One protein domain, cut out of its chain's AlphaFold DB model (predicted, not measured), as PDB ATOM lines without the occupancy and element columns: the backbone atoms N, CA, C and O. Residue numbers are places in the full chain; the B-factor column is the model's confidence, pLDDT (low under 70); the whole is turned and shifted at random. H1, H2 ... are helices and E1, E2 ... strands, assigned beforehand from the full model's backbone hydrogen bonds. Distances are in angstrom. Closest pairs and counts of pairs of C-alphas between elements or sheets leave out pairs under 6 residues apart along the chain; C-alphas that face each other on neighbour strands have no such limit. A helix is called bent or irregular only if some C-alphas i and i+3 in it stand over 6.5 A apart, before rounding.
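AT A GLANCE: This is residues 64 to 246 of the 246 residues of an uncharacterized protein of Bradyrhizobium sp. cir1 (UniProt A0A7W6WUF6). Two antiparallel sheets stack face to face as a sandwich with crossed strands; H3 and H4 cover the outer face of the larger sheet, and H1 covers the outer face of the other. H2 and the long unnamed stretch 143 to 164 lie beyond H3. The printed part has 183 residues, with four named helices and eleven named strands in the order H1 E1 E2 E3 E4 E5 H2 H3 H4 E6 E7 E8 E9 E10 E11, class mixed. The whole is compact, with a radius of gyration of the C-alphas of 15.9 A and spans of 48 by 40 by 30 A.

HOW THE PARTS SIT: The larger sheet, twisted, runs E5, residues 128 to 131, E4, 114 to 119, E3, 104 to 109, E2, 96 to 101, E6, 184 to 190, and E11, 242 to 245. E2 E3 E4 E5 form a meander, each strand the antiparallel neighbour of the one before. Within hydrogen-bond range are N 130 and O 115, 2.9 A, N 116 and O 107, 2.7 A, N 99 and O 106, 2.8 A, N 188 and O 98, 2.7 A, and N 245 and O 187, 2.8 A. H3, residues 165 to 173, is on this sheet at a height of 10.2 A, across E4 at 64 degrees on the local plane; the closest C-alphas of H3 and E3 are those of Gly 166 and Trp 108, 6.5 A apart. H4, residues 175 to 181, is on the same face at a height of 10.0 A; its closest C-alphas to E3 are those of Ala 181 and Ala 104, 5.0 A. H3 and H4 touch only at the corner, Trp 171 to Trp 178 closest, C-alphas 5.7 A apart. H2, residues 136 to 142, touches H3, C-alphas of Thr 139 and Gly 165 closest at 5.4 A. The other sheet, also twisted, runs E1, residues 84 to 86, E7, 195 to 200, E8, 203 to 210, E9, 217 to 224, and E10, 229 to 237; E7 to E10 are a second meander. N 84 and O 197, 2.8 A, N 196 and O 207, 2.8 A, N 206 and O 221, 2.9 A, and N 220 and O 232, 2.8 A, are within hydrogen-bond range. The sheets' facing parts are 11.1 A centre to centre, strands at 87 degrees. H1, residues 64 to 76, makes two layers with this sheet, a helix on one face, at a height of 8.1 A and along E9 at 17 degrees on the local plane; C-alphas of Phe 65 and Ile 220 are their closest, 6.6 A. O i to N i+4 pairs within range number 7 of 9 in H1, 4 of 5 in H3, 1 of 3 in H4 and 0 of 3 in H2; O i to N i+3 gives 2 of 4 in H4 and 3 of 4 in H2.

IN THESE COORDINATES: H1 begins at C-alpha 64 (54.366, -14.726, -25.400) and measures 15.9 A; E9 and E10 measure 23.2 A each, E8 20.8 A, E6 17.5 A. E11 ends at C-alpha 245 (49.976, 4.791, -40.468). H1, H2 and H4 are irregular: C-alphas 71 and 74 are 8.0 A apart, 137 and 140 7.3 A, 177 and 180 7.2 A.

THE WHOLE: The C-alphas farthest apart, of Gly 74 and Glu 146, are 48.8 A apart. The printed part has no cut; the link H2 to H3, 22 residues, is long. Mean pLDDT of the printed part is 85.7; residues 87 to 94, 133 to 145, 193 and 238 to 239 are under 70.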
ATOM      1  N   ILE A  64      54.812 -15.861 -26.220       90.94
ATOM      2  CA  ILE A  64      54.366 -14.726 -25.400       90.94
ATOM      3  C   ILE A  64      52.928 -14.954 -24.919       90.94
ATOM      4  O   ILE A  64      52.610 -14.637 -23.770       90.94
ATOM      5  N   PHE A  65      52.076 -15.588 -25.729       91.44
ATOM      6  CA  PHE A  65      50.730 -15.969 -25.301       91.44
ATOM      7  C   PHE A  65      50.768 -16.962 -24.128       91.44
ATOM      8  O   PHE A  65      50.114 -16.745 -23.106       91.44
ATOM      9  N   GLN A  66      51.590 -18.012 -24.219       91.69
ATOM     10  CA  GLN A  66      51.767 -18.982 -23.128       91.69
ATOM     11  C   GLN A  66      52.348 -18.345 -21.862       91.69
ATOM     12  O   GLN A  66      51.905 -18.636 -20.746       91.69
ATOM     13  N   GLN A  67      53.322 -17.448 -22.026       93.50
ATOM     14  CA  GLN A  67      53.908 -16.695 -20.922       93.50
ATOM     15  C   GLN A  67      52.849 -15.846 -20.211       93.50
ATOM     16  O   GLN A  67      52.749 -15.882 -18.983       93.50
ATOM     17  N   ALA A  68      52.037 -15.109 -20.972       95.38
ATOM     18  CA  ALA A  68      50.969 -14.283 -20.429       95.38
ATOM     19  C   ALA A  68      49.916 -15.124 -19.699       95.38
ATOM     20  O   ALA A  68      49.544 -14.796 -18.572       95.38
ATOM     21  N   HIS A  69      49.501 -16.253 -20.279       94.81
ATOM     22  CA  HIS A  69      48.573 -17.164 -19.618       94.81
ATOM     23  C   HIS A  69      49.157 -17.690 -18.301       94.81
ATOM     24  O   HIS A  69      48.502 -17.605 -17.270       94.81
ATOM     25  N   THR A  70      50.414 -18.139 -18.295       95.19
ATOM     26  CA  THR A  70      51.087 -18.634 -17.081       95.19
ATOM     27  C   THR A  70      51.132 -17.574 -15.978       95.19
ATOM     28  O   THR A  70      50.866 -17.875 -14.816       95.19
ATOM     29  N   MET A  71      51.418 -16.319 -16.337       97.06
ATOM     30  CA  MET A  71      51.493 -15.202 -15.393       97.06
ATOM     31  C   MET A  71      50.133 -14.859 -14.766       97.06
ATOM     32  O   MET A  71      50.074 -14.475 -13.599       97.06
ATOM     33  N   TYR A  72      49.039 -15.011 -15.519       97.69
ATOM     34  CA  TYR A  72      47.699 -14.589 -15.099       97.69
ATOM     35  C   TYR A  72      46.706 -15.738 -14.870       97.69
ATOM     36  O   TYR A  72      45.548 -15.465 -14.551       97.69
ATOM     37  N   ALA A  73      47.132 -17.002 -14.951       96.19
ATOM     38  CA  ALA A  73      46.263 -18.182 -14.859       96.19
ATOM     39  C   ALA A  73      45.382 -18.180 -13.600       96.19
ATOM     40  O   ALA A  73      44.187 -18.452 -13.672       96.19
ATOM     41  N   GLY A  74      45.944 -17.794 -12.447       97.50
ATOM     42  CA  GLY A  74      45.200 -17.724 -11.185       97.50
ATOM     43  C   GLY A  74      44.062 -16.695 -11.183       97.50
ATOM     44  O   GLY A  74      43.072 -16.890 -10.484       97.50
ATOM     45  N   ARG A  75      44.176 -15.617 -11.974       97.88
ATOM     46  CA  ARG A  75      43.126 -14.593 -12.116       97.88
ATOM     47  C   ARG A  75      42.167 -14.913 -13.257       97.88
ATOM     48  O   ARG A  75      40.968 -14.732 -13.086       97.88
ATOM     49  N   LEU A  76      42.677 -15.385 -14.396       97.38
ATOM     50  CA  LEU A  76      41.880 -15.711 -15.584       97.38
ATOM     51  C   LEU A  76      40.977 -16.930 -15.376       97.38
ATOM     52  O   LEU A  76      39.850 -16.935 -15.872       97.38
ATOM     53  N   GLY A  77      41.436 -17.922 -14.613       96.56
ATOM     54  CA  GLY A  77      40.750 -19.204 -14.481       96.56
ATOM     55  C   GLY A  77      40.983 -20.100 -15.696       96.56
ATOM     56  O   GLY A  77      41.968 -19.955 -16.421       96.56
ATOM     57  N   LYS A  78      40.091 -21.069 -15.903       94.94
ATOM     58  CA  LYS A  78      40.220 -22.033 -17.005       94.94
ATOM     59  C   LYS A  78      39.792 -21.417 -18.343       94.94
ATOM     60  O   LYS A  78      38.888 -20.578 -18.356       94.94
ATOM     61  N   PRO A  79      40.379 -21.854 -19.472       96.12
ATOM     62  CA  PRO A  79      39.843 -21.541 -20.791       96.12
ATOM     63  C   PRO A  79      38.399 -22.028 -20.921       96.12
ATOM     64  O   PRO A  79      38.095 -23.169 -20.568       96.12
ATOM     65  N   THR A  80      37.514 -21.177 -21.437       96.06
ATOM     66  CA  THR A  80      36.113 -21.539 -21.723       96.06
ATOM     67  C   THR A  80      35.884 -21.878 -23.191       96.06
ATOM     68  O   THR A  80      34.836 -22.414 -23.540       96.06
ATOM     69  N   ALA A  81      36.859 -21.566 -24.043       90.12
ATOM     70  CA  ALA A  81      36.886 -21.905 -25.455       90.12
ATOM     71  C   ALA A  81      38.326 -22.213 -25.894       90.12
ATOM     72  O   ALA A  81      39.301 -21.817 -25.241       90.12
ATOM     73  N   GLU A  82      38.454 -22.918 -27.016       90.00
ATOM     74  CA  GLU A  82      39.735 -23.030 -27.708       90.00
ATOM     75  C   GLU A  82      40.192 -21.646 -28.169       90.00
ATOM     76  O   GLU A  82      39.375 -20.770 -28.469       90.00
ATOM     77  N   ALA A  83      41.506 -21.431 -28.191       89.75
ATOM     78  CA  ALA A  83      42.033 -20.200 -28.747       89.75
ATOM     79  C   ALA A  83      41.704 -20.139 -30.237       89.75
ATOM     80  O   ALA A  83      41.989 -21.063 -30.998       89.75
ATOM     81  N   MET A  84      41.118 -19.026 -30.638       88.19
ATOM     82  CA  MET A  84      40.771 -18.744 -32.010       88.19
ATOM     83  C   MET A  84      41.874 -17.889 -32.623       88.19
ATOM     84  O   MET A  84      42.227 -16.835 -32.088       88.19
ATOM     85  N   HIS A  85      42.395 -18.321 -33.766       85.12
ATOM     86  CA  HIS A  85      43.124 -17.417 -34.643       85.12
ATOM     87  C   HIS A  85      42.114 -16.455 -35.258       85.12
ATOM     88  O   HIS A  85      41.113 -16.878 -35.837       85.12
ATOM     89  N   VAL A  86      42.357 -15.157 -35.129       82.81
ATOM     90  CA  VAL A  86      41.572 -14.144 -35.829       82.81
ATOM     91  C   VAL A  86      41.969 -14.222 -37.299       82.81
ATOM     92  O   VAL A  86      42.970 -13.647 -37.723       82.81
ATOM     93  N   THR A  87      41.239 -15.050 -38.045       66.06
ATOM     94  CA  THR A  87      41.491 -15.331 -39.457       66.06
ATOM     95  C   THR A  87      40.815 -14.293 -40.337       66.06
ATOM     96  O   THR A  87      39.628 -14.014 -40.132       66.06
ATOM     97  N   LEU A  88      41.507 -13.813 -41.376       65.94
ATOM     98  CA  LEU A  88      40.835 -13.098 -42.460       65.94
ATOM     99  C   LEU A  88      39.842 -14.067 -43.108       65.94
ATOM    100  O   LEU A  88      40.251 -15.077 -43.688       65.94
ATOM    101  N   ARG A  89      38.543 -13.776 -43.058       49.25
ATOM    102  CA  ARG A  89      37.645 -14.375 -44.042       49.25
ATOM    103  C   ARG A  89      37.764 -13.521 -45.291       49.25
ATOM    104  O   ARG A  89      37.224 -12.436 -45.334       49.25
ATOM    105  N   ASP A  90      38.478 -14.079 -46.267       50.94
ATOM    106  CA  ASP A  90      38.443 -13.751 -47.693       50.94
ATOM    107  C   ASP A  90      39.329 -12.609 -48.257       50.94
ATOM    108  O   ASP A  90      40.078 -11.915 -47.572       50.94
ATOM    109  N   LYS A  91      39.290 -12.506 -49.598       52.22
ATOM    110  CA  LYS A  91      40.059 -11.581 -50.450       52.22
ATOM    111  C   LYS A  91      39.655 -10.103 -50.287       52.22
ATOM    112  O   LYS A  91      40.171  -9.274 -51.032       52.22
ATOM    113  N   GLN A  92      38.736  -9.775 -49.380       53.56
ATOM    114  CA  GLN A  92      38.120  -8.451 -49.243       53.56
ATOM    115  C   GLN A  92      38.742  -7.622 -48.106       53.56
ATOM    116  O   GLN A  92      38.378  -6.466 -47.926       53.56
ATOM    117  N   GLY A  93      39.757  -8.148 -47.403       52.91
ATOM    118  CA  GLY A  93      40.646  -7.328 -46.561       52.91
ATOM    119  C   GLY A  93      40.225  -7.173 -45.097       52.91
ATOM    120  O   GLY A  93      40.615  -6.211 -44.444       52.91
ATOM    121  N   HIS A  94      39.468  -8.124 -44.565       62.69
ATOM    122  CA  HIS A  94      38.916  -8.087 -43.212       62.69
ATOM    123  C   HIS A  94      39.924  -8.531 -42.142       62.69
ATOM    124  O   HIS A  94      40.150  -9.730 -42.013       62.69
ATOM    125  N   GLY A  95      40.533  -7.595 -41.398       77.31
ATOM    126  CA  GLY A  95      41.665  -7.856 -40.489       77.31
ATOM    127  C   GLY A  95      41.505  -7.406 -39.032       77.31
ATOM    128  O   GLY A  95      40.412  -7.134 -38.541       77.31
ATOM    129  N   VAL A  96      42.639  -7.347 -38.326       88.00
ATOM    130  CA  VAL A  96      42.741  -6.730 -36.994       88.00
ATOM    131  C   VAL A  96      43.227  -5.302 -37.168       88.00
ATOM    132  O   VAL A  96      44.256  -5.079 -37.805       88.00
ATOM    133  N   ILE A  97      42.522  -4.341 -36.576       90.19
ATOM    134  CA  ILE A  97      42.976  -2.950 -36.537       90.19
ATOM    135  C   ILE A  97      43.318  -2.591 -35.101       90.19
ATOM    136  O   ILE A  97      42.514  -2.761 -34.185       90.19
ATOM    137  N   GLN A  98      44.520  -2.070 -34.917       93.25
ATOM    138  CA  GLN A  98      45.017  -1.581 -33.644       93.25
ATOM    139  C   GLN A  98      45.347  -0.099 -33.781       93.25
ATOM    140  O   GLN A  98      46.127   0.277 -34.645       93.25
ATOM    141  N   GLY A  99      44.796   0.747 -32.921       93.31
ATOM    142  CA  GLY A  99      45.100   2.174 -32.867       93.31
ATOM    143  C   GLY A  99      45.632   2.588 -31.504       93.31
ATOM    144  O   GLY A  99      45.103   2.159 -30.479       93.31
ATOM    145  N   LEU A 100      46.639   3.459 -31.486       95.44
ATOM    146  CA  LEU A 100      47.048   4.167 -30.277       95.44
ATOM    147  C   LEU A 100      46.470   5.579 -30.292       95.44
ATOM    148  O   LEU A 100      46.679   6.348 -31.233       95.44
ATOM    149  N   PHE A 101      45.796   5.929 -29.205       95.25
ATOM    150  CA  PHE A 101      45.237   7.250 -28.964       95.25
ATOM    151  C   PHE A 101      45.887   7.884 -27.728       95.25
ATOM    152  O   PHE A 101      46.736   7.277 -27.072       95.25
ATOM    153  N   ASP A 102      45.525   9.124 -27.405       95.62
ATOM    154  CA  ASP A 102      46.082   9.844 -26.253       95.62
ATOM    155  C   ASP A 102      45.920   9.103 -24.929       95.62
ATOM    156  O   ASP A 102      46.831   9.135 -24.108       95.62
ATOM    157  N   SER A 103      44.770   8.464 -24.716       96.25
ATOM    158  CA  SER A 103      44.402   7.845 -23.436       96.25
ATOM    159  C   SER A 103      44.046   6.362 -23.538       96.25
ATOM    160  O   SER A 103      43.730   5.752 -22.516       96.25
ATOM    161  N   ALA A 104      44.068   5.768 -24.736       96.56
ATOM    162  CA  ALA A 104      43.669   4.377 -24.924       96.56
ATOM    163  C   ALA A 104      44.386   3.678 -26.081       96.56
ATOM    164  O   ALA A 104      44.696   4.283 -27.108       96.56
ATOM    165  N   TRP A 105      44.532   2.369 -25.932       96.44
ATOM    166  CA  TRP A 105      44.611   1.433 -27.038       96.44
ATOM    167  C   TRP A 105      43.216   1.106 -27.537       96.44
ATOM    168  O   TRP A 105      42.331   0.752 -26.761       96.44
ATOM    169  N   LEU A 106      43.037   1.183 -28.841       94.94
ATOM    170  CA  LEU A 106      41.826   0.779 -29.519       94.94
ATOM    171  C   LEU A 106      42.139  -0.496 -30.315       94.94
ATOM    172  O   LEU A 106      43.052  -0.488 -31.136       94.94
ATOM    173  N   VAL A 107      41.423  -1.599 -30.066       94.06
ATOM    174  CA  VAL A 107      41.602  -2.877 -30.794       94.06
ATOM    175  C   VAL A 107      40.278  -3.323 -31.406       94.06
ATOM    176  O   VAL A 107      39.281  -3.439 -30.703       94.06
ATOM    177  N   TRP A 108      40.259  -3.571 -32.711       91.75
ATOM    178  CA  TRP A 108      39.100  -4.052 -33.446       91.75
ATOM    179  C   TRP A 108      39.452  -5.380 -34.099       91.75
ATOM    180  O   TRP A 108      40.467  -5.493 -34.790       91.75
ATOM    181  N   LEU A 109      38.624  -6.384 -33.842       89.69
ATOM    182  CA  LEU A 109      38.746  -7.733 -34.373       89.69
ATOM    183  C   LEU A 109      37.525  -7.988 -35.257       89.69
ATOM    184  O   LEU A 109      36.432  -8.159 -34.721       89.69
ATOM    185  N   ASP A 110      37.695  -8.033 -36.578       82.56
ATOM    186  CA  ASP A 110      36.573  -8.240 -37.511       82.56
ATOM    187  C   ASP A 110      35.833  -9.567 -37.268       82.56
ATOM    188  O   ASP A 110      34.609  -9.614 -37.234       82.56
ATOM    189  N   ASN A 111      36.569 -10.635 -36.959       80.69
ATOM    190  CA  ASN A 111      36.029 -11.892 -36.448       80.69
ATOM    191  C   ASN A 111      36.712 -12.178 -35.101       80.69
ATOM    192  O   ASN A 111      37.895 -12.522 -35.092       80.69
ATOM    193  N   PRO A 112      36.040 -11.973 -33.956       83.38
ATOM    194  CA  PRO A 112      34.602 -12.193 -33.744       83.38
ATOM    195  C   PRO A 112      33.674 -10.964 -33.833       83.38
ATOM    196  O   PRO A 112      32.569 -11.016 -33.302       83.38
ATOM    197  N   GLY A 113      34.081  -9.861 -34.457       85.50
ATOM    198  CA  GLY A 113      33.269  -8.644 -34.533       85.50
ATOM    199  C   GLY A 113      33.279  -7.927 -33.194       85.50
ATOM    200  O   GLY A 113      32.250  -7.754 -32.548       85.50
ATOM    201  N   LYS A 114      34.477  -7.599 -32.705       89.88
ATOM    202  CA  LYS A 114      34.684  -7.053 -31.363       89.88
ATOM    203  C   LYS A 114      35.515  -5.790 -31.383       89.88
ATOM    204  O   LYS A 114      36.551  -5.735 -32.038       89.88
ATOM    205  N   LEU A 115      35.090  -4.813 -30.591       92.50
ATOM    206  CA  LEU A 115      35.760  -3.536 -30.416       92.50
ATOM    207  C   LEU A 115      36.150  -3.329 -28.957       92.50
ATOM    208  O   LEU A 115      35.300  -3.395 -28.068       92.50
ATOM    209  N   TYR A 116      37.419  -3.014 -28.728       94.69
ATOM    210  CA  TYR A 116      37.970  -2.753 -27.409       94.69
ATOM    211  C   TYR A 116      38.537  -1.345 -27.317       94.69
ATOM    212  O   TYR A 116      39.298  -0.928 -28.189       94.69
ATOM    213  N   ALA A 117      38.230  -0.650 -26.220       95.31
ATOM    214  CA  ALA A 117      39.023   0.481 -25.748       95.31
ATOM    215  C   ALA A 117      39.685   0.112 -24.426       95.31
ATOM    216  O   ALA A 117      39.000  -0.119 -23.432       95.31
ATOM    217  N   ILE A 118      41.010   0.078 -24.415       96.44
ATOM    218  CA  ILE A 118      41.837  -0.322 -23.282       96.44
ATOM    219  C   ILE A 118      42.588   0.932 -22.808       96.44
ATOM    220  O   ILE A 118      43.435   1.433 -23.548       96.44
ATOM    221  N   PRO A 119      42.268   1.492 -21.628       96.81
ATOM    222  CA  PRO A 119      42.938   2.688 -21.115       96.81
ATOM    223  C   PRO A 119      44.462   2.516 -21.020       96.81
ATOM    224  O   PRO A 119      44.939   1.433 -20.708       96.81
ATOM    225  N   LEU A 120      45.236   3.576 -21.273       95.50
ATOM    226  CA  LEU A 120      46.699   3.547 -21.083       95.50
ATOM    227  C   LEU A 120      47.105   3.685 -19.612       95.50
ATOM    228  O   LEU A 120      48.162   3.204 -19.212       95.50
ATOM    229  N   GLU A 121      46.269   4.356 -18.824       93.25
ATOM    230  CA  GLU A 121      46.495   4.623 -17.409       93.25
ATOM    231  C   GLU A 121      45.355   4.034 -16.578       93.25
ATOM    232  O   GLU A 121      44.178   4.174 -16.927       93.25
ATOM    233  N   ASP A 122      45.703   3.427 -15.444       80.44
ATOM    234  CA  ASP A 122      44.732   2.951 -14.462       80.44
ATOM    235  C   ASP A 122      44.275   4.105 -13.560       80.44
ATOM    236  O   ASP A 122      44.680   4.259 -12.410       80.44
ATOM    237  N   ASN A 123      43.440   4.976 -14.123       85.19
ATOM    238  CA  ASN A 123      42.771   6.060 -13.404       85.19
ATOM    239  C   ASN A 123      41.351   5.656 -12.961       85.19
ATOM    240  O   ASN A 123      40.443   6.488 -12.912       85.19
ATOM    241  N   GLY A 124      41.143   4.362 -12.687       85.81
ATOM    242  CA  GLY A 124      39.833   3.787 -12.376       85.81
ATOM    243  C   GLY A 124      38.935   3.573 -13.601       85.81
ATOM    244  O   GLY A 124      37.782   3.156 -13.451       85.81
ATOM    245  N   ARG A 125      39.430   3.839 -14.818       89.94
ATOM    246  CA  ARG A 125      38.724   3.499 -16.058       89.94
ATOM    247  C   ARG A 125      38.815   2.003 -16.334       89.94
ATOM    248  O   ARG A 125      39.887   1.409 -16.328       89.94
ATOM    249  N   LYS A 126      37.663   1.419 -16.649       93.88
ATOM    250  CA  LYS A 126      37.548   0.043 -17.140       93.88
ATOM    251  C   LYS A 126      37.726   0.013 -18.653       93.88
ATOM    252  O   LYS A 126      37.442   1.014 -19.316       93.88
ATOM    253  N   PHE A 127      38.160  -1.123 -19.200       94.75
ATOM    254  CA  PHE A 127      38.093  -1.292 -20.650       94.75
ATOM    255  C   PHE A 127      36.634  -1.341 -21.117       94.75
ATOM    256  O   PHE A 127      35.729  -1.734 -20.377       94.75
ATOM    257  N   VAL A 128      36.421  -0.941 -22.364       93.44
ATOM    258  CA  VAL A 128      35.146  -1.079 -23.069       93.44
ATOM    259  C   VAL A 128      35.265  -2.273 -24.011       93.44
ATOM    260  O   VAL A 128      36.259  -2.362 -24.721       93.44
ATOM    261  N   ASP A 129      34.282  -3.174 -24.007       93.12
ATOM    262  CA  ASP A 129      34.112  -4.282 -24.965       93.12
ATOM    263  C   ASP A 129      32.734  -4.125 -25.610       93.12
ATOM    264  O   ASP A 129      31.720  -4.025 -24.908       93.12
ATOM    265  N   LYS A 130      32.702  -4.059 -26.940       90.81
ATOM    266  CA  LYS A 130      31.472  -4.001 -27.726       90.81
ATOM    267  C   LYS A 130      31.482  -5.050 -28.811       90.81
ATOM    268  O   LYS A 130      32.499  -5.276 -29.463       90.81
ATOM    269  N   ASP A 131      30.303  -5.608 -29.040       87.81
ATOM    270  CA  ASP A 131      30.009  -6.269 -30.300       87.81
ATOM    271  C   ASP A 131      29.950  -5.216 -31.401       87.81
ATOM    272  O   ASP A 131      29.251  -4.203 -31.292       87.81
ATOM    273  N   ASP A 132      30.708  -5.473 -32.449       72.25
ATOM    274  CA  ASP A 132      30.686  -4.728 -33.681       72.25
ATOM    275  C   ASP A 132      30.145  -5.646 -34.780       72.25
ATOM    276  O   ASP A 132      30.799  -6.588 -35.215       72.25
ATOM    277  N   THR A 133      28.909  -5.385 -35.205       63.66
ATOM    278  CA  THR A 133      28.273  -6.102 -36.316       63.66
ATOM    279  C   THR A 133      28.504  -5.406 -37.660       63.66
ATOM    280  O   THR A 133      27.762  -5.666 -38.610       63.66
ATOM    281  N   PHE A 134      29.411  -4.430 -37.749       63.47
ATOM    282  CA  PHE A 134      29.551  -3.610 -38.948       63.47
ATOM    283  C   PHE A 134      30.459  -4.274 -39.990       63.47
ATOM    284  O   PHE A 134      31.569  -4.700 -39.702       63.47
ATOM    285  N   SER A 135      29.979  -4.293 -41.237       55.97
ATOM    286  CA  SER A 135      30.818  -4.542 -42.413       55.97
ATOM    287  C   SER A 135      31.694  -3.313 -42.691       55.97
ATOM    288  O   SER A 135      31.208  -2.170 -42.694       55.97
ATOM    289  N   MET A 136      32.975  -3.548 -42.991       54.56
ATOM    290  CA  MET A 136      33.933  -2.548 -43.479       54.56
ATOM    291  C   MET A 136      33.555  -1.888 -44.817       54.56
ATOM    292  O   MET A 136      34.239  -0.959 -45.253       54.56
ATOM    293  N   ASP A 137      32.426  -2.239 -45.436       52.59
ATOM    294  CA  ASP A 137      31.894  -1.539 -46.615       52.59
ATOM    295  C   ASP A 137      31.613  -0.040 -46.381       52.59
ATOM    296  O   ASP A 137      31.348   0.707 -47.322       52.59
ATOM    297  N   THR A 138      31.695   0.435 -45.135       55.38
ATOM    298  CA  THR A 138      31.551   1.854 -44.771       55.38
ATOM    299  C   THR A 138      32.873   2.570 -44.468       55.38
ATOM    300  O   THR A 138      32.869   3.788 -44.287       55.38
ATOM    301  N   THR A 139      34.016   1.873 -44.470       55.41
ATOM    302  CA  THR A 139      35.312   2.428 -44.022       55.41
ATOM    303  C   THR A 139      35.863   3.520 -44.939       55.41
ATOM    304  O   THR A 139      36.454   4.493 -44.468       55.41
ATOM    305  N   TRP A 140      35.609   3.427 -46.247       53.94
ATOM    306  CA  TRP A 140      35.990   4.463 -47.217       53.94
ATOM    307  C   TRP A 140      35.318   5.815 -46.928       53.94
ATOM    308  O   TRP A 140      35.860   6.866 -47.265       53.94
ATOM    309  N   ALA A 141      34.168   5.817 -46.244       55.16
ATOM    310  CA  ALA A 141      33.463   7.035 -45.860       55.16
ATOM    311  C   ALA A 141      34.116   7.770 -44.670       55.16
ATOM    312  O   ALA A 141      33.581   8.797 -44.232       55.16
ATOM    313  N   TYR A 142      35.233   7.237 -44.149       62.88
ATOM    314  CA  TYR A 142      35.996   7.784 -43.028       62.88
ATOM    315  C   TYR A 142      37.451   8.170 -43.370       62.88
ATOM    316  O   TYR A 142      38.177   8.646 -42.500       62.88
ATOM    317  N   SER A 143      37.880   8.046 -44.633       59.78
ATOM    318  CA  SER A 143      39.259   8.352 -45.063       59.78
ATOM    319  C   SER A 143      39.449   9.743 -45.692       59.78
ATOM    320  O   SER A 143      40.572  10.126 -46.015       59.78
ATOM    321  N   SER A 144      38.383  10.537 -45.864       61.81
ATOM    322  CA  SER A 144      38.434  11.829 -46.572       61.81
ATOM    323  C   SER A 144      38.337  13.059 -45.654       61.81
ATOM    324  O   SER A 144      37.869  12.979 -44.515       61.81
ATOM    325  N   ALA A 145      38.697  14.241 -46.174       67.19
ATOM    326  CA  ALA A 145      38.458  15.533 -45.516       67.19
ATOM    327  C   ALA A 145      36.968  15.787 -45.204       67.19
ATOM    328  O   ALA A 145      36.644  16.592 -44.331       67.19
ATOM    329  N   GLU A 146      36.055  15.093 -45.885       71.62
ATOM    330  CA  GLU A 146      34.623  15.167 -45.601       71.62
ATOM    331  C   GLU A 146      34.253  14.461 -44.300       71.62
ATOM    332  O   GLU A 146      33.365  14.928 -43.589       71.62
ATOM    333  N   THR A 147      34.995  13.423 -43.913       73.69
ATOM    334  CA  THR A 147      34.834  12.748 -42.618       73.69
ATOM    335  C   THR A 147      34.959  13.728 -41.458       73.69
ATOM    336  O   THR A 147      34.151  13.705 -40.536       73.69
ATOM    337  N   ARG A 148      35.910  14.670 -41.537       72.31
ATOM    338  CA  ARG A 148      36.116  15.710 -40.513       72.31
ATOM    339  C   ARG A 148      34.927  16.662 -40.363       72.31
ATOM    340  O   ARG A 148      34.822  17.340 -39.346       72.31
ATOM    341  N   LYS A 149      34.034  16.728 -41.356       79.69
ATOM    342  CA  LYS A 149      32.812  17.543 -41.288       79.69
ATOM    343  C   LYS A 149      31.705  16.862 -40.478       79.69
ATOM    344  O   LYS A 149      30.731  17.531 -40.130       79.69
ATOM    345  N   ARG A 150      31.821  15.561 -40.175       82.81
ATOM    346  CA  ARG A 150      30.805  14.845 -39.396       82.81
ATOM    347  C   ARG A 150      30.712  15.429 -37.978       82.81
ATOM    348  O   ARG A 150      31.745  15.700 -37.362       82.81
ATOM    349  N   PRO A 151      29.497  15.591 -37.419       84.38
ATOM    350  CA  PRO A 151      29.314  16.164 -36.085       84.38
ATOM    351  C   PRO A 151      30.066  15.432 -34.964       84.38
ATOM    352  O   PRO A 151      30.494  16.065 -34.003       84.38
ATOM    353  N   SER A 152      30.249  14.119 -35.087       82.44
ATOM    354  CA  SER A 152      30.949  13.253 -34.128       82.44
ATOM    355  C   SER A 152      32.455  13.525 -34.019       82.44
ATOM    356  O   SER A 152      33.018  13.383 -32.931       82.44
ATOM    357  N   PHE A 153      33.083  13.972 -35.112       84.38
ATOM    358  CA  PHE A 153      34.497  14.362 -35.173       84.38
ATOM    359  C   PHE A 153      34.701  15.878 -35.074       84.38
ATOM    360  O   PHE A 153      35.838  16.355 -35.029       84.38
ATOM    361  N   LYS A 154      33.613  16.657 -35.008       81.62
ATOM    362  CA  LYS A 154      33.685  18.107 -34.830       81.62
ATOM    363  C   LYS A 154      34.415  18.424 -33.521       81.62
ATOM    364  O   LYS A 154      33.944  18.078 -32.440       81.62
ATOM    365  N   GLY A 155      35.550  19.111 -33.633       76.75
ATOM    366  CA  GLY A 155      36.401  19.482 -32.500       76.75
ATOM    367  C   GLY A 155      37.662  18.631 -32.340       76.75
ATOM    368  O   GLY A 155      38.521  19.010 -31.551       76.75
ATOM    369  N   MET A 156      37.827  17.543 -33.105       84.75
ATOM    370  CA  MET A 156      39.142  16.910 -33.226       84.75
ATOM    371  C   MET A 156      40.106  17.856 -33.960       84.75
ATOM    372  O   MET A 156      39.752  18.359 -35.033       84.75
ATOM    373  N   PRO A 157      41.314  18.107 -33.419       85.88
ATOM    374  CA  PRO A 157      42.350  18.850 -34.124       85.88
ATOM    375  C   PRO A 157      42.618  18.279 -35.521       85.88
ATOM    376  O   PRO A 157      42.599  17.068 -35.727       85.88
ATOM    377  N   THR A 158      42.921  19.138 -36.493       84.50
ATOM    378  CA  THR A 158      43.252  18.699 -37.863       84.50
ATOM    379  C   THR A 158      44.551  17.900 -37.938       84.50
ATOM    380  O   THR A 158      44.747  17.155 -38.897       84.50
ATOM    381  N   THR A 159      45.413  18.047 -36.931       86.06
ATOM    382  CA  THR A 159      46.635  17.264 -36.728       86.06
ATOM    383  C   THR A 159      46.364  15.874 -36.164       86.06
ATOM    384  O   THR A 159      47.275  15.059 -36.152       86.06
ATOM    385  N   CYS A 160      45.147  15.594 -35.687       88.56
ATOM    386  CA  CYS A 160      44.789  14.264 -35.218       88.56
ATOM    387  C   CYS A 160      44.548  13.317 -36.381       88.56
ATOM    388  O   CYS A 160      43.846  13.652 -37.348       88.56
ATOM    389  N   LEU A 161      45.044  12.093 -36.216       88.00
ATOM    390  CA  LEU A 161      44.513  10.981 -36.972       88.00
ATOM    391  C   LEU A 161      43.104  10.685 -36.488       88.00
ATOM    392  O   LEU A 161      42.839  10.569 -35.288       88.00
ATOM    393  N   LEU A 162      42.195  10.583 -37.450       86.06
ATOM    394  CA  LEU A 162      40.859  10.097 -37.175       86.06
ATOM    395  C   LEU A 162      40.909   8.579 -36.958       86.06
ATOM    396  O   LEU A 162      41.755   7.910 -37.557       86.06
ATOM    397  N   PRO A 163      39.997   8.021 -36.148       85.50
ATOM    398  CA  PRO A 163      39.825   6.577 -36.088       85.50
ATOM    399  C   PRO A 163      39.516   6.000 -37.476       85.50
ATOM    400  O   PRO A 163      38.851   6.647 -38.286       85.50
ATOM    401  N   ALA A 164      39.969   4.771 -37.720       82.12
ATOM    402  CA  ALA A 164      39.712   3.998 -38.937       82.12
ATOM    403  C   ALA A 164      38.872   2.743 -38.620       82.12
ATOM    404  O   ALA A 164      38.620   2.441 -37.452       82.12
ATOM    405  N   GLY A 165      38.418   2.012 -39.642       79.62
ATOM    406  CA  GLY A 165      37.713   0.736 -39.450       79.62
ATOM    407  C   GLY A 165      36.423   0.831 -38.631       79.62
ATOM    408  O   GLY A 165      35.732   1.855 -38.628       79.62
ATOM    409  N   GLY A 166      36.148  -0.230 -37.865       80.62
ATOM    410  CA  GLY A 166      35.042  -0.286 -36.901       80.62
ATOM    411  C   GLY A 166      35.085   0.812 -35.827       80.62
ATOM    412  O   GLY A 166      34.034   1.265 -35.362       80.62
ATOM    413  N   PHE A 167      36.272   1.345 -35.487       85.44
ATOM    414  CA  PHE A 167      36.379   2.472 -34.549       85.44
ATOM    415  C   PHE A 167      35.725   3.728 -35.097       85.44
ATOM    416  O   PHE A 167      35.021   4.411 -34.362       85.44
ATOM    417  N   ALA A 168      35.949   4.047 -36.374       86.25
ATOM    418  CA  ALA A 168      35.398   5.251 -36.989       86.25
ATOM    419  C   ALA A 168      33.865   5.224 -36.969       86.25
ATOM    420  O   ALA A 168      33.218   6.202 -36.590       86.25
ATOM    421  N   VAL A 169      33.293   4.063 -37.298       84.50
ATOM    422  CA  VAL A 169      31.848   3.822 -37.281       84.50
ATOM    423  C   VAL A 169      31.294   3.919 -35.859       84.50
ATOM    424  O   VAL A 169      30.286   4.591 -35.623       84.50
ATOM    425  N   SER A 170      31.957   3.276 -34.897       86.06
ATOM    426  CA  SER A 170      31.531   3.276 -33.494       86.06
ATOM    427  C   SER A 170      31.633   4.657 -32.857       86.06
ATOM    428  O   SER A 170      30.724   5.073 -32.136       86.06
ATOM    429  N   TRP A 171      32.682   5.409 -33.185       88.00
ATOM    430  CA  TRP A 171      32.855   6.791 -32.759       88.00
ATOM    431  C   TRP A 171      31.760   7.699 -33.315       88.00
ATOM    432  O   TRP A 171      31.232   8.542 -32.594       88.00
ATOM    433  N   ASP A 172      31.385   7.519 -34.582       87.00
ATOM    434  CA  ASP A 172      30.346   8.327 -35.217       87.00
ATOM    435  C   ASP A 172      28.976   8.123 -34.558       87.00
ATOM    436  O   ASP A 172      28.249   9.081 -34.297       87.00
ATOM    437  N   LYS A 173      28.656   6.868 -34.220       86.69
ATOM    438  CA  LYS A 173      27.378   6.486 -33.602       86.69
ATOM    439  C   LYS A 173      27.308   6.799 -32.112       86.69
ATOM    440  O   LYS A 173      26.264   7.221 -31.623       86.69
ATOM    441  N   GLN A 174      28.393   6.560 -31.380       90.00
ATOM    442  CA  GLN A 174      28.436   6.639 -29.917       90.00
ATOM    443  C   GLN A 174      29.588   7.538 -29.441       90.00
ATOM    444  O   GLN A 174      30.400   7.125 -28.617       90.00
ATOM    445  N   PRO A 175      29.681   8.800 -29.897       89.44
ATOM    446  CA  PRO A 175      30.875   9.621 -29.702       89.44
ATOM    447  C   PRO A 175      31.242   9.827 -28.232       89.44
ATOM    448  O   PRO A 175      32.417   9.898 -27.897       89.44
ATOM    449  N   ASN A 176      30.264   9.903 -27.328       89.31
ATOM    450  CA  ASN A 176      30.536  10.113 -25.904       89.31
ATOM    451  C   ASN A 176      31.258   8.924 -25.250       89.31
ATOM    452  O   ASN A 176      31.982   9.125 -24.279       89.31
ATOM    453  N   GLU A 177      31.100   7.719 -25.796       88.06
ATOM    454  CA  GLU A 177      31.780   6.518 -25.311       88.06
ATOM    455  C   GLU A 177      33.244   6.458 -25.754       88.06
ATOM    456  O   GLU A 177      34.051   5.866 -25.052       88.06
ATOM    457  N   TRP A 178      33.608   7.106 -26.864       89.38
ATOM    458  CA  TRP A 178      34.956   7.015 -27.442       89.38
ATOM    459  C   TRP A 178      35.773   8.298 -27.298       89.38
ATOM    460  O   TRP A 178      36.995   8.239 -27.236       89.38
ATOM    461  N   LYS A 179      35.118   9.456 -27.145       89.38
ATOM    462  CA  LYS A 179      35.755  10.780 -27.026       89.38
ATOM    463  C   LYS A 179      36.882  10.855 -26.002       89.38
ATOM    464  O   LYS A 179      37.820  11.617 -26.205       89.38
ATOM    465  N   TRP A 180      36.797  10.085 -24.921       92.69
ATOM    466  CA  TRP A 180      37.828  10.073 -23.885       92.69
ATOM    467  C   TRP A 180      39.151   9.451 -24.346       92.69
ATOM    468  O   TRP A 180      40.169   9.748 -23.733       92.69
ATOM    469  N   ALA A 181      39.163   8.625 -25.399       93.81
ATOM    470  CA  ALA A 181      40.396   8.079 -25.962       93.81
ATOM    471  C   ALA A 181      41.299   9.196 -26.518       93.81
ATOM    472  O   ALA A 181      42.521   9.071 -26.467       93.81
ATOM    473  N   GLY A 182      40.702  10.304 -26.971       92.69
ATOM    474  CA  GLY A 182      41.406  11.503 -27.415       92.69
ATOM    475  C   GLY A 182      41.822  11.468 -28.885       92.69
ATOM    476  O   GLY A 182      41.092  10.965 -29.739       92.69
ATOM    477  N   CYS A 183      42.970  12.071 -29.182       91.88
ATOM    478  CA  CYS A 183      43.554  12.170 -30.514       91.88
ATOM    479  C   CYS A 183      44.212  10.844 -30.921       91.88
ATOM    480  O   CYS A 183      44.924  10.237 -30.118       91.88
ATOM    481  N   GLY A 184      43.996  10.396 -32.161       92.00
ATOM    482  CA  GLY A 184      44.731   9.262 -32.720       92.00
ATOM    483  C   GLY A 184      46.175   9.654 -33.024       92.00
ATOM    484  O   GLY A 184      46.411  10.699 -33.634       92.00
ATOM    485  N   LYS A 185      47.125   8.816 -32.597       93.44
ATOM    486  CA  LYS A 185      48.571   8.998 -32.820       93.44
ATOM    487  C   LYS A 185      49.108   8.129 -33.945       93.44
ATOM    488  O   LYS A 185      50.050   8.528 -34.606       93.44
ATOM    489  N   TRP A 186      48.564   6.925 -34.088       92.50
ATOM    490  CA  TRP A 186      48.825   6.004 -35.189       92.50
ATOM    491  C   TRP A 186      47.804   4.872 -35.145       92.50
ATOM    492  O   TRP A 186      47.193   4.604 -34.105       92.50
ATOM    493  N   TYR A 187      47.648   4.169 -36.258       90.69
ATOM    494  CA  TYR A 187      46.987   2.871 -36.280       90.69
ATOM    495  C   TYR A 187      47.725   1.907 -37.199       90.69
ATOM    496  O   TYR A 187      48.451   2.316 -38.100       90.69
ATOM    497  N   CYS A 188      47.577   0.619 -36.935       88.62
ATOM    498  CA  CYS A 188      48.099  -0.450 -37.751       88.62
ATOM    499  C   CYS A 188      46.971  -1.401 -38.126       88.62
ATOM    500  O   CYS A 188      46.138  -1.763 -37.293       88.62
ATOM    501  N   GLU A 189      47.002  -1.841 -39.373       87.69
ATOM    502  CA  GLU A 189      46.160  -2.911 -39.882       87.69
ATOM    503  C   GLU A 189      47.015  -4.169 -40.033       87.69
ATOM    504  O   GLU A 189      48.117  -4.135 -40.590       87.69
ATOM    505  N   LEU A 190      46.524  -5.280 -39.495       86.00
ATOM    506  CA  LEU A 190      47.117  -6.595 -39.671       86.00
ATOM    507  C   LEU A 190      46.297  -7.397 -40.666       86.00
ATOM    508  O   LEU A 190      45.093  -7.598 -40.486       86.00
ATOM    509  N   HIS A 191      46.997  -7.949 -41.652       75.69
ATOM    510  CA  HIS A 191      46.449  -8.933 -42.571       75.69
ATOM    511  C   HIS A 191      47.012 -10.327 -42.220       75.69
ATOM    512  O   HIS A 191      48.226 -10.506 -42.128       75.69
ATOM    513  N   GLY A 192      46.142 -11.322 -42.015       72.12
ATOM    514  CA  GLY A 192      46.489 -12.734 -41.806       72.12
ATOM    515  C   GLY A 192      45.962 -13.329 -40.493       72.12
ATOM    516  O   GLY A 192      45.344 -12.639 -39.691       72.12
ATOM    517  N   GLU A 193      46.227 -14.621 -40.272       66.12
ATOM    518  CA  GLU A 193      45.737 -15.422 -39.129       66.12
ATOM    519  C   GLU A 193      46.651 -15.351 -37.898       66.12
ATOM    520  O   GLU A 193      47.138 -16.350 -37.367       66.12
ATOM    521  N   ASN A 194      46.939 -14.133 -37.469       80.31
ATOM    522  CA  ASN A 194      48.142 -13.873 -36.692       80.31
ATOM    523  C   ASN A 194      47.868 -13.489 -35.233       80.31
ATOM    524  O   ASN A 194      48.736 -13.674 -34.382       80.31
ATOM    525  N   VAL A 195      46.674 -12.986 -34.931       89.44
ATOM    526  CA  VAL A 195      46.266 -12.620 -33.569       89.44
ATOM    527  C   VAL A 195      45.486 -13.775 -32.959       89.44
ATOM    528  O   VAL A 195      44.514 -14.247 -33.546       89.44
ATOM    529  N   LEU A 196      45.895 -14.216 -31.773       92.00
ATOM    530  CA  LEU A 196      45.146 -15.164 -30.963       92.00
ATOM    531  C   LEU A 196      44.142 -14.425 -30.088       92.00
ATOM    532  O   LEU A 196      44.417 -13.373 -29.503       92.00
ATOM    533  N   PHE A 197      42.978 -15.037 -29.966       93.25
ATOM    534  CA  PHE A 197      41.904 -14.630 -29.087       93.25
ATOM    535  C   PHE A 197      41.484 -15.843 -28.261       93.25
ATOM    536  O   PHE A 197      41.201 -16.899 -28.824       93.25
ATOM    537  N   GLN A 198      41.421 -15.718 -26.937       95.25
ATOM    538  CA  GLN A 198      40.929 -16.805 -26.091       95.25
ATOM    539  C   GLN A 198      40.124 -16.276 -24.910       95.25
ATOM    540  O   GLN A 198      40.573 -15.380 -24.192       95.25
ATOM    541  N   ASP A 199      38.951 -16.870 -24.707       95.81
ATOM    542  CA  ASP A 199      38.091 -16.611 -23.557       95.81
ATOM    543  C   ASP A 199      38.425 -17.538 -22.381       95.81
ATOM    544  O   ASP A 199      38.707 -18.730 -22.542       95.81
ATOM    545  N   PHE A 200      38.336 -16.969 -21.182       97.19
ATOM    546  CA  PHE A 200      38.555 -17.625 -19.901       97.19
ATOM    547  C   PHE A 200      37.377 -17.359 -18.953       97.19
ATOM    548  O   PHE A 200      36.566 -16.447 -19.152       97.19
ATOM    549  N   GLU A 201      37.300 -18.125 -17.866       97.69
ATOM    550  CA  GLU A 201      36.248 -17.994 -16.848       97.69
ATOM    551  C   GLU A 201      36.091 -16.553 -16.337       97.69
ATOM    552  O   GLU A 201      34.962 -16.077 -16.194       97.69
ATOM    553  N   ASN A 202      37.197 -15.834 -16.131       98.00
ATOM    554  CA  ASN A 202      37.214 -14.493 -15.538       98.00
ATOM    555  C   ASN A 202      37.784 -13.411 -16.462       98.00
ATOM    556  O   ASN A 202      38.065 -12.301 -16.006       98.00
ATOM    557  N   GLY A 203      37.954 -13.692 -17.751       97.44
ATOM    558  CA  GLY A 203      38.518 -12.710 -18.666       97.44
ATOM    559  C   GLY A 203      38.807 -13.254 -20.051       97.44
ATOM    560  O   GLY A 203      38.229 -14.247 -20.480       97.44
ATOM    561  N   ARG A 204      39.705 -12.570 -20.746       97.69
ATOM    562  CA  ARG A 204      40.075 -12.830 -22.131       97.69
ATOM    563  C   ARG A 204      41.507 -12.392 -22.381       97.69
ATOM    564  O   ARG A 204      41.971 -11.422 -21.783       97.69
ATOM    565  N   MET A 205      42.174 -13.068 -23.306       97.31
ATOM    566  CA  MET A 205      43.470 -12.654 -23.834       97.31
ATOM    567  C   MET A 205      43.373 -12.358 -25.330       97.31
ATOM    568  O   MET A 205      42.659 -13.056 -26.052       97.31
ATOM    569  N   ILE A 206      44.093 -11.330 -25.777       95.81
ATOM    570  CA  ILE A 206      44.142 -10.904 -27.180       95.81
ATOM    571  C   ILE A 206      45.593 -10.583 -27.550       95.81
ATOM    572  O   ILE A 206      46.236  -9.776 -26.878       95.81
ATOM    573  N   GLY A 207      46.103 -11.175 -28.629       94.00
ATOM    574  CA  GLY A 207      47.423 -10.885 -29.204       94.00
ATOM    575  C   GLY A 207      48.125 -12.146 -29.724       94.00
ATOM    576  O   GLY A 207      47.506 -13.200 -29.748       94.00
ATOM    577  N   PRO A 208      49.393 -12.085 -30.149       92.44
ATOM    578  CA  PRO A 208      50.279 -10.924 -30.086       92.44
ATOM    579  C   PRO A 208      49.848  -9.782 -31.008       92.44
ATOM    580  O   PRO A 208      49.336 -10.002 -32.100       92.44
ATOM    581  N   MET A 209      50.051  -8.554 -30.539       91.69
ATOM    582  CA  MET A 209      49.827  -7.284 -31.241       91.69
ATOM    583  C   MET A 209      51.083  -6.417 -31.189       91.69
ATOM    584  O   MET A 209      51.976  -6.707 -30.395       91.69
ATOM    585  N   ARG A 210      51.187  -5.352 -31.993       89.19
ATOM    586  CA  ARG A 210      52.351  -4.455 -31.892       89.19
ATOM    587  C   ARG A 210      52.300  -3.653 -30.606       89.19
ATOM    588  O   ARG A 210      51.251  -3.158 -30.213       89.19
ATOM    589  N   PHE A 211      53.459  -3.441 -30.002       87.31
ATOM    590  CA  PHE A 211      53.562  -2.518 -28.876       87.31
ATOM    591  C   PHE A 211      53.528  -1.040 -29.300       87.31
ATOM    592  O   PHE A 211      53.071  -0.185 -28.549       87.31
ATOM    593  N   GLY A 212      54.047  -0.702 -30.482       87.62
ATOM    594  CA  GLY A 212      54.309   0.685 -30.858       87.62
ATOM    595  C   GLY A 212      54.463   0.886 -32.360       87.62
ATOM    596  O   GLY A 212      54.788  -0.052 -33.092       87.62
ATOM    597  N   TYR A 213      54.293   2.129 -32.814       86.94
ATOM    598  CA  TYR A 213      54.644   2.517 -34.178       86.94
ATOM    599  C   TYR A 213      56.143   2.309 -34.411       86.94
ATOM    600  O   TYR A 213      56.974   2.856 -33.686       86.94
ATOM    601  N   GLY A 214      56.490   1.488 -35.403       84.25
ATOM    602  CA  GLY A 214      57.879   1.132 -35.706       84.25
ATOM    603  C   GLY A 214      58.531   0.145 -34.728       84.25
ATOM    604  O   GLY A 214      59.629  -0.323 -35.014       84.25
ATOM    605  N   ASP A 215      57.869  -0.229 -33.627       84.50
ATOM    606  CA  ASP A 215      58.384  -1.238 -32.692       84.50
ATOM    607  C   ASP A 215      58.131  -2.640 -33.260       84.50
ATOM    608  O   ASP A 215      57.035  -2.934 -33.751       84.50
ATOM    609  N   VAL A 216      59.147  -3.500 -33.243       82.69
ATOM    610  CA  VAL A 216      59.021  -4.903 -33.659       82.69
ATOM    611  C   VAL A 216      58.450  -5.781 -32.547       82.69
ATOM    612  O   VAL A 216      57.966  -6.865 -32.847       82.69
ATOM    613  N   GLY A 217      58.467  -5.326 -31.294       89.00
ATOM    614  CA  GLY A 217      57.979  -6.067 -30.138       89.00
ATOM    615  C   GLY A 217      56.484  -6.384 -30.189       89.00
ATOM    616  O   GLY A 217      55.683  -5.706 -30.845       89.00
ATOM    617  N   SER A 218      56.117  -7.425 -29.449       91.19
ATOM    618  CA  SER A 218      54.754  -7.934 -29.342       91.19
ATOM    619  C   SER A 218      54.150  -7.684 -27.960       91.19
ATOM    620  O   SER A 218      54.849  -7.597 -26.949       91.19
ATOM    621  N   GLN A 219      52.826  -7.568 -27.913       93.88
ATOM    622  CA  GLN A 219      52.051  -7.381 -26.696       93.88
ATOM    623  C   GLN A 219      50.811  -8.278 -26.691       93.88
ATOM    624  O   GLN A 219      50.118  -8.404 -27.700       93.88
ATOM    625  N   ILE A 220      50.522  -8.874 -25.536       96.06
ATOM    626  CA  ILE A 220      49.249  -9.528 -25.228       96.06
ATOM    627  C   ILE A 220      48.466  -8.617 -24.290       96.06
ATOM    628  O   ILE A 220      48.981  -8.244 -23.235       96.06
ATOM    629  N   PHE A 221      47.224  -8.288 -24.641       97.12
ATOM    630  CA  PHE A 221      46.283  -7.661 -23.716       97.12
ATOM    631  C   PHE A 221      45.510  -8.735 -22.952       97.12
ATOM    632  O   PHE A 221      45.040  -9.712 -23.536       97.12
ATOM    633  N   ILE A 222      45.365  -8.531 -21.645       97.81
ATOM    634  CA  ILE A 222      44.574  -9.365 -20.744       97.81
ATOM    635  C   ILE A 222      43.432  -8.506 -20.207       97.81
ATOM    636  O   ILE A 222      43.675  -7.491 -19.555       97.81
ATOM    637  N   LEU A 223      42.194  -8.902 -20.487       97.69
ATOM    638  CA  LEU A 223      40.979  -8.159 -20.157       97.69
ATOM    639  C   LEU A 223      40.156  -8.965 -19.148       97.69
ATOM    640  O   LEU A 223      39.711 -10.069 -19.460       97.69
ATOM    641  N   PHE A 224      39.956  -8.449 -17.936       97.81
ATOM    642  CA  PHE A 224      39.252  -9.162 -16.865       97.81
ATOM    643  C   PHE A 224      37.762  -8.800 -16.813       97.81
ATOM    644  O   PHE A 224      37.369  -7.670 -17.070       97.81
ATOM    645  N   LYS A 225      36.888  -9.727 -16.410       97.06
ATOM    646  CA  LYS A 225      35.436  -9.460 -16.316       97.06
ATOM    647  C   LYS A 225      35.065  -8.357 -15.319       97.06
ATOM    648  O   LYS A 225      33.993  -7.770 -15.431       97.06
ATOM    649  N   ASP A 226      35.937  -8.056 -14.356       95.94
ATOM    650  CA  ASP A 226      35.759  -6.926 -13.438       95.94
ATOM    651  C   ASP A 226      35.988  -5.554 -14.111       95.94
ATOM    652  O   ASP A 226      35.665  -4.516 -13.525       95.94
ATOM    653  N   GLY A 227      36.472  -5.550 -15.356       95.75
ATOM    654  CA  GLY A 227      36.788  -4.382 -16.172       95.75
ATOM    655  C   GLY A 227      38.225  -3.885 -16.025       95.75
ATOM    656  O   GLY A 227      38.612  -2.960 -16.740       95.75
ATOM    657  N   SER A 228      39.018  -4.478 -15.128       96.75
ATOM    658  CA  SER A 228      40.458  -4.235 -15.073       96.75
ATOM    659  C   SER A 228      41.153  -4.871 -16.277       96.75
ATOM    660  O   SER A 228      40.616  -5.758 -16.947       96.75
ATOM    661  N   HIS A 229      42.365  -4.414 -16.569       96.88
ATOM    662  CA  HIS A 229      43.161  -4.951 -17.663       96.88
ATOM    663  C   HIS A 229      44.632  -5.049 -17.260       96.88
ATOM    664  O   HIS A 229      45.080  -4.490 -16.259       96.88
ATOM    665  N   SER A 230      45.397  -5.818 -18.016       96.75
ATOM    666  CA  SER A 230      46.848  -5.917 -17.894       96.75
ATOM    667  C   SER A 230      47.438  -6.196 -19.270       96.75
ATOM    668  O   SER A 230      46.712  -6.469 -20.228       96.75
ATOM    669  N   SER A 231      48.759  -6.126 -19.392       95.81
ATOM    670  CA  SER A 231      49.422  -6.526 -20.625       95.81
ATOM    671  C   SER A 231      50.761  -7.189 -20.349       95.81
ATOM    672  O   SER A 231      51.381  -6.948 -19.312       95.81
ATOM    673  N   VAL A 232      51.191  -8.040 -21.274       96.31
ATOM    674  CA  VAL A 232      52.525  -8.646 -21.277       96.31
ATOM    675  C   VAL A 232      53.196  -8.264 -22.580       96.31
ATOM    676  O   VAL A 232      52.607  -8.445 -23.642       96.31
ATOM    677  N   ARG A 233      54.409  -7.721 -22.489       94.38
ATOM    678  CA  ARG A 233      55.238  -7.330 -23.631       94.38
ATOM    679  C   ARG A 233      56.380  -8.330 -23.811       94.38
ATOM    680  O   ARG A 233      56.937  -8.806 -22.824       94.38
ATOM    681  N   SER A 234      56.756  -8.579 -25.059       91.69
ATOM    682  CA  SER A 234      58.002  -9.237 -25.445       91.69
ATOM    683  C   SER A 234      58.721  -8.386 -26.483       91.69
ATOM    684  O   SER A 234      58.100  -7.883 -27.418       91.69
ATOM    685  N   ASP A 235      60.038  -8.255 -26.348       90.50
ATOM    686  CA  ASP A 235      60.878  -7.596 -27.359       90.50
ATOM    687  C   ASP A 235      61.200  -8.522 -28.543       90.50
ATOM    688  O   ASP A 235      61.867  -8.121 -29.496       90.50
ATOM    689  N   GLN A 236      60.719  -9.770 -28.506       83.56
ATOM    690  CA  GLN A 236      60.761 -10.639 -29.674       83.56
ATOM    691  C   GLN A 236      59.904 -10.041 -30.784       83.56
ATOM    692  O   GLN A 236      58.749  -9.659 -30.562       83.56
ATOM    693  N   ALA A 237      60.500  -9.988 -31.976       76.62
ATOM    694  CA  ALA A 237      59.833  -9.495 -33.162       76.62
ATOM    695  C   ALA A 237      58.523 -10.258 -33.373       76.62
ATOM    696  O   ALA A 237      58.513 -11.490 -33.426       76.62
ATOM    697  N   SER A 238      57.428  -9.518 -33.509       69.94
ATOM    698  CA  SER A 238      56.165 -10.088 -33.935       69.94
ATOM    699  C   SER A 238      56.374 -10.713 -35.320       69.94
ATOM    700  O   SER A 238      56.840 -10.017 -36.225       69.94
ATOM    701  N   PRO A 239      56.030 -11.997 -35.533       68.38
ATOM    702  CA  PRO A 239      56.175 -12.653 -36.839       68.38
ATOM    703  C   PRO A 239      55.204 -12.096 -37.900       68.38
ATOM    704  O   PRO A 239      55.109 -12.613 -39.010       68.38
ATOM    705  N   GLN A 240      54.450 -11.059 -37.552       75.81
ATOM    706  CA  GLN A 240      53.286 -10.562 -38.255       75.81
ATOM    707  C   GLN A 240      53.632  -9.330 -39.099       75.81
ATOM    708  O   GLN A 240      54.375  -8.447 -38.665       75.81
ATOM    709  N   ILE A 241      53.028  -9.219 -40.282       79.69
ATOM    710  CA  ILE A 241      53.189  -8.055 -41.160       79.69
ATOM    711  C   ILE A 241      52.067  -7.058 -40.874       79.69
ATOM    712  O   ILE A 241      50.905  -7.320 -41.167       79.69
ATOM    713  N   TRP A 242      52.434  -5.900 -40.334       85.06
ATOM    714  CA  TRP A 242      51.505  -4.818 -40.019       85.06
ATOM    715  C   TRP A 242      51.717  -3.623 -40.942       85.06
ATOM    716  O   TRP A 242      52.846  -3.150 -41.091       85.06
ATOM    717  N   ASN A 243      50.621  -3.083 -41.467       87.75
ATOM    718  CA  ASN A 243      50.595  -1.842 -42.229       87.75
ATOM    719  C   ASN A 243      50.212  -0.694 -41.295       87.75
ATOM    720  O   ASN A 243      49.050  -0.550 -40.930       87.75
ATOM    721  N   CYS A 244      51.203   0.088 -40.866       88.44
ATOM    722  CA  CYS A 244      51.020   1.148 -39.877       88.44
ATOM    723  C   CYS A 244      51.030   2.541 -40.509       88.44
ATOM    724  O   CYS A 244      51.883   2.837 -41.345       88.44
ATOM    725  N   ILE A 245      50.128   3.400 -40.045       87.31
ATOM    726  CA  ILE A 245      49.976   4.791 -40.468       87.31
ATOM    727  C   ILE A 245      50.109   5.694 -39.227       87.31
ATOM    728  O   ILE A 245      49.356   5.489 -38.267       87.31
ATOM    729  N   PRO A 246      51.072   6.638 -39.217       86.12
ATOM    730  CA  PRO A 246      51.228   7.658 -38.182       86.12
ATOM    731  C   PRO A 246      50.337   8.878 -38.419       86.12
ATOM    732  O   PRO A 246      49.728   8.971 -39.509       86.12
TER     733      PRO A 246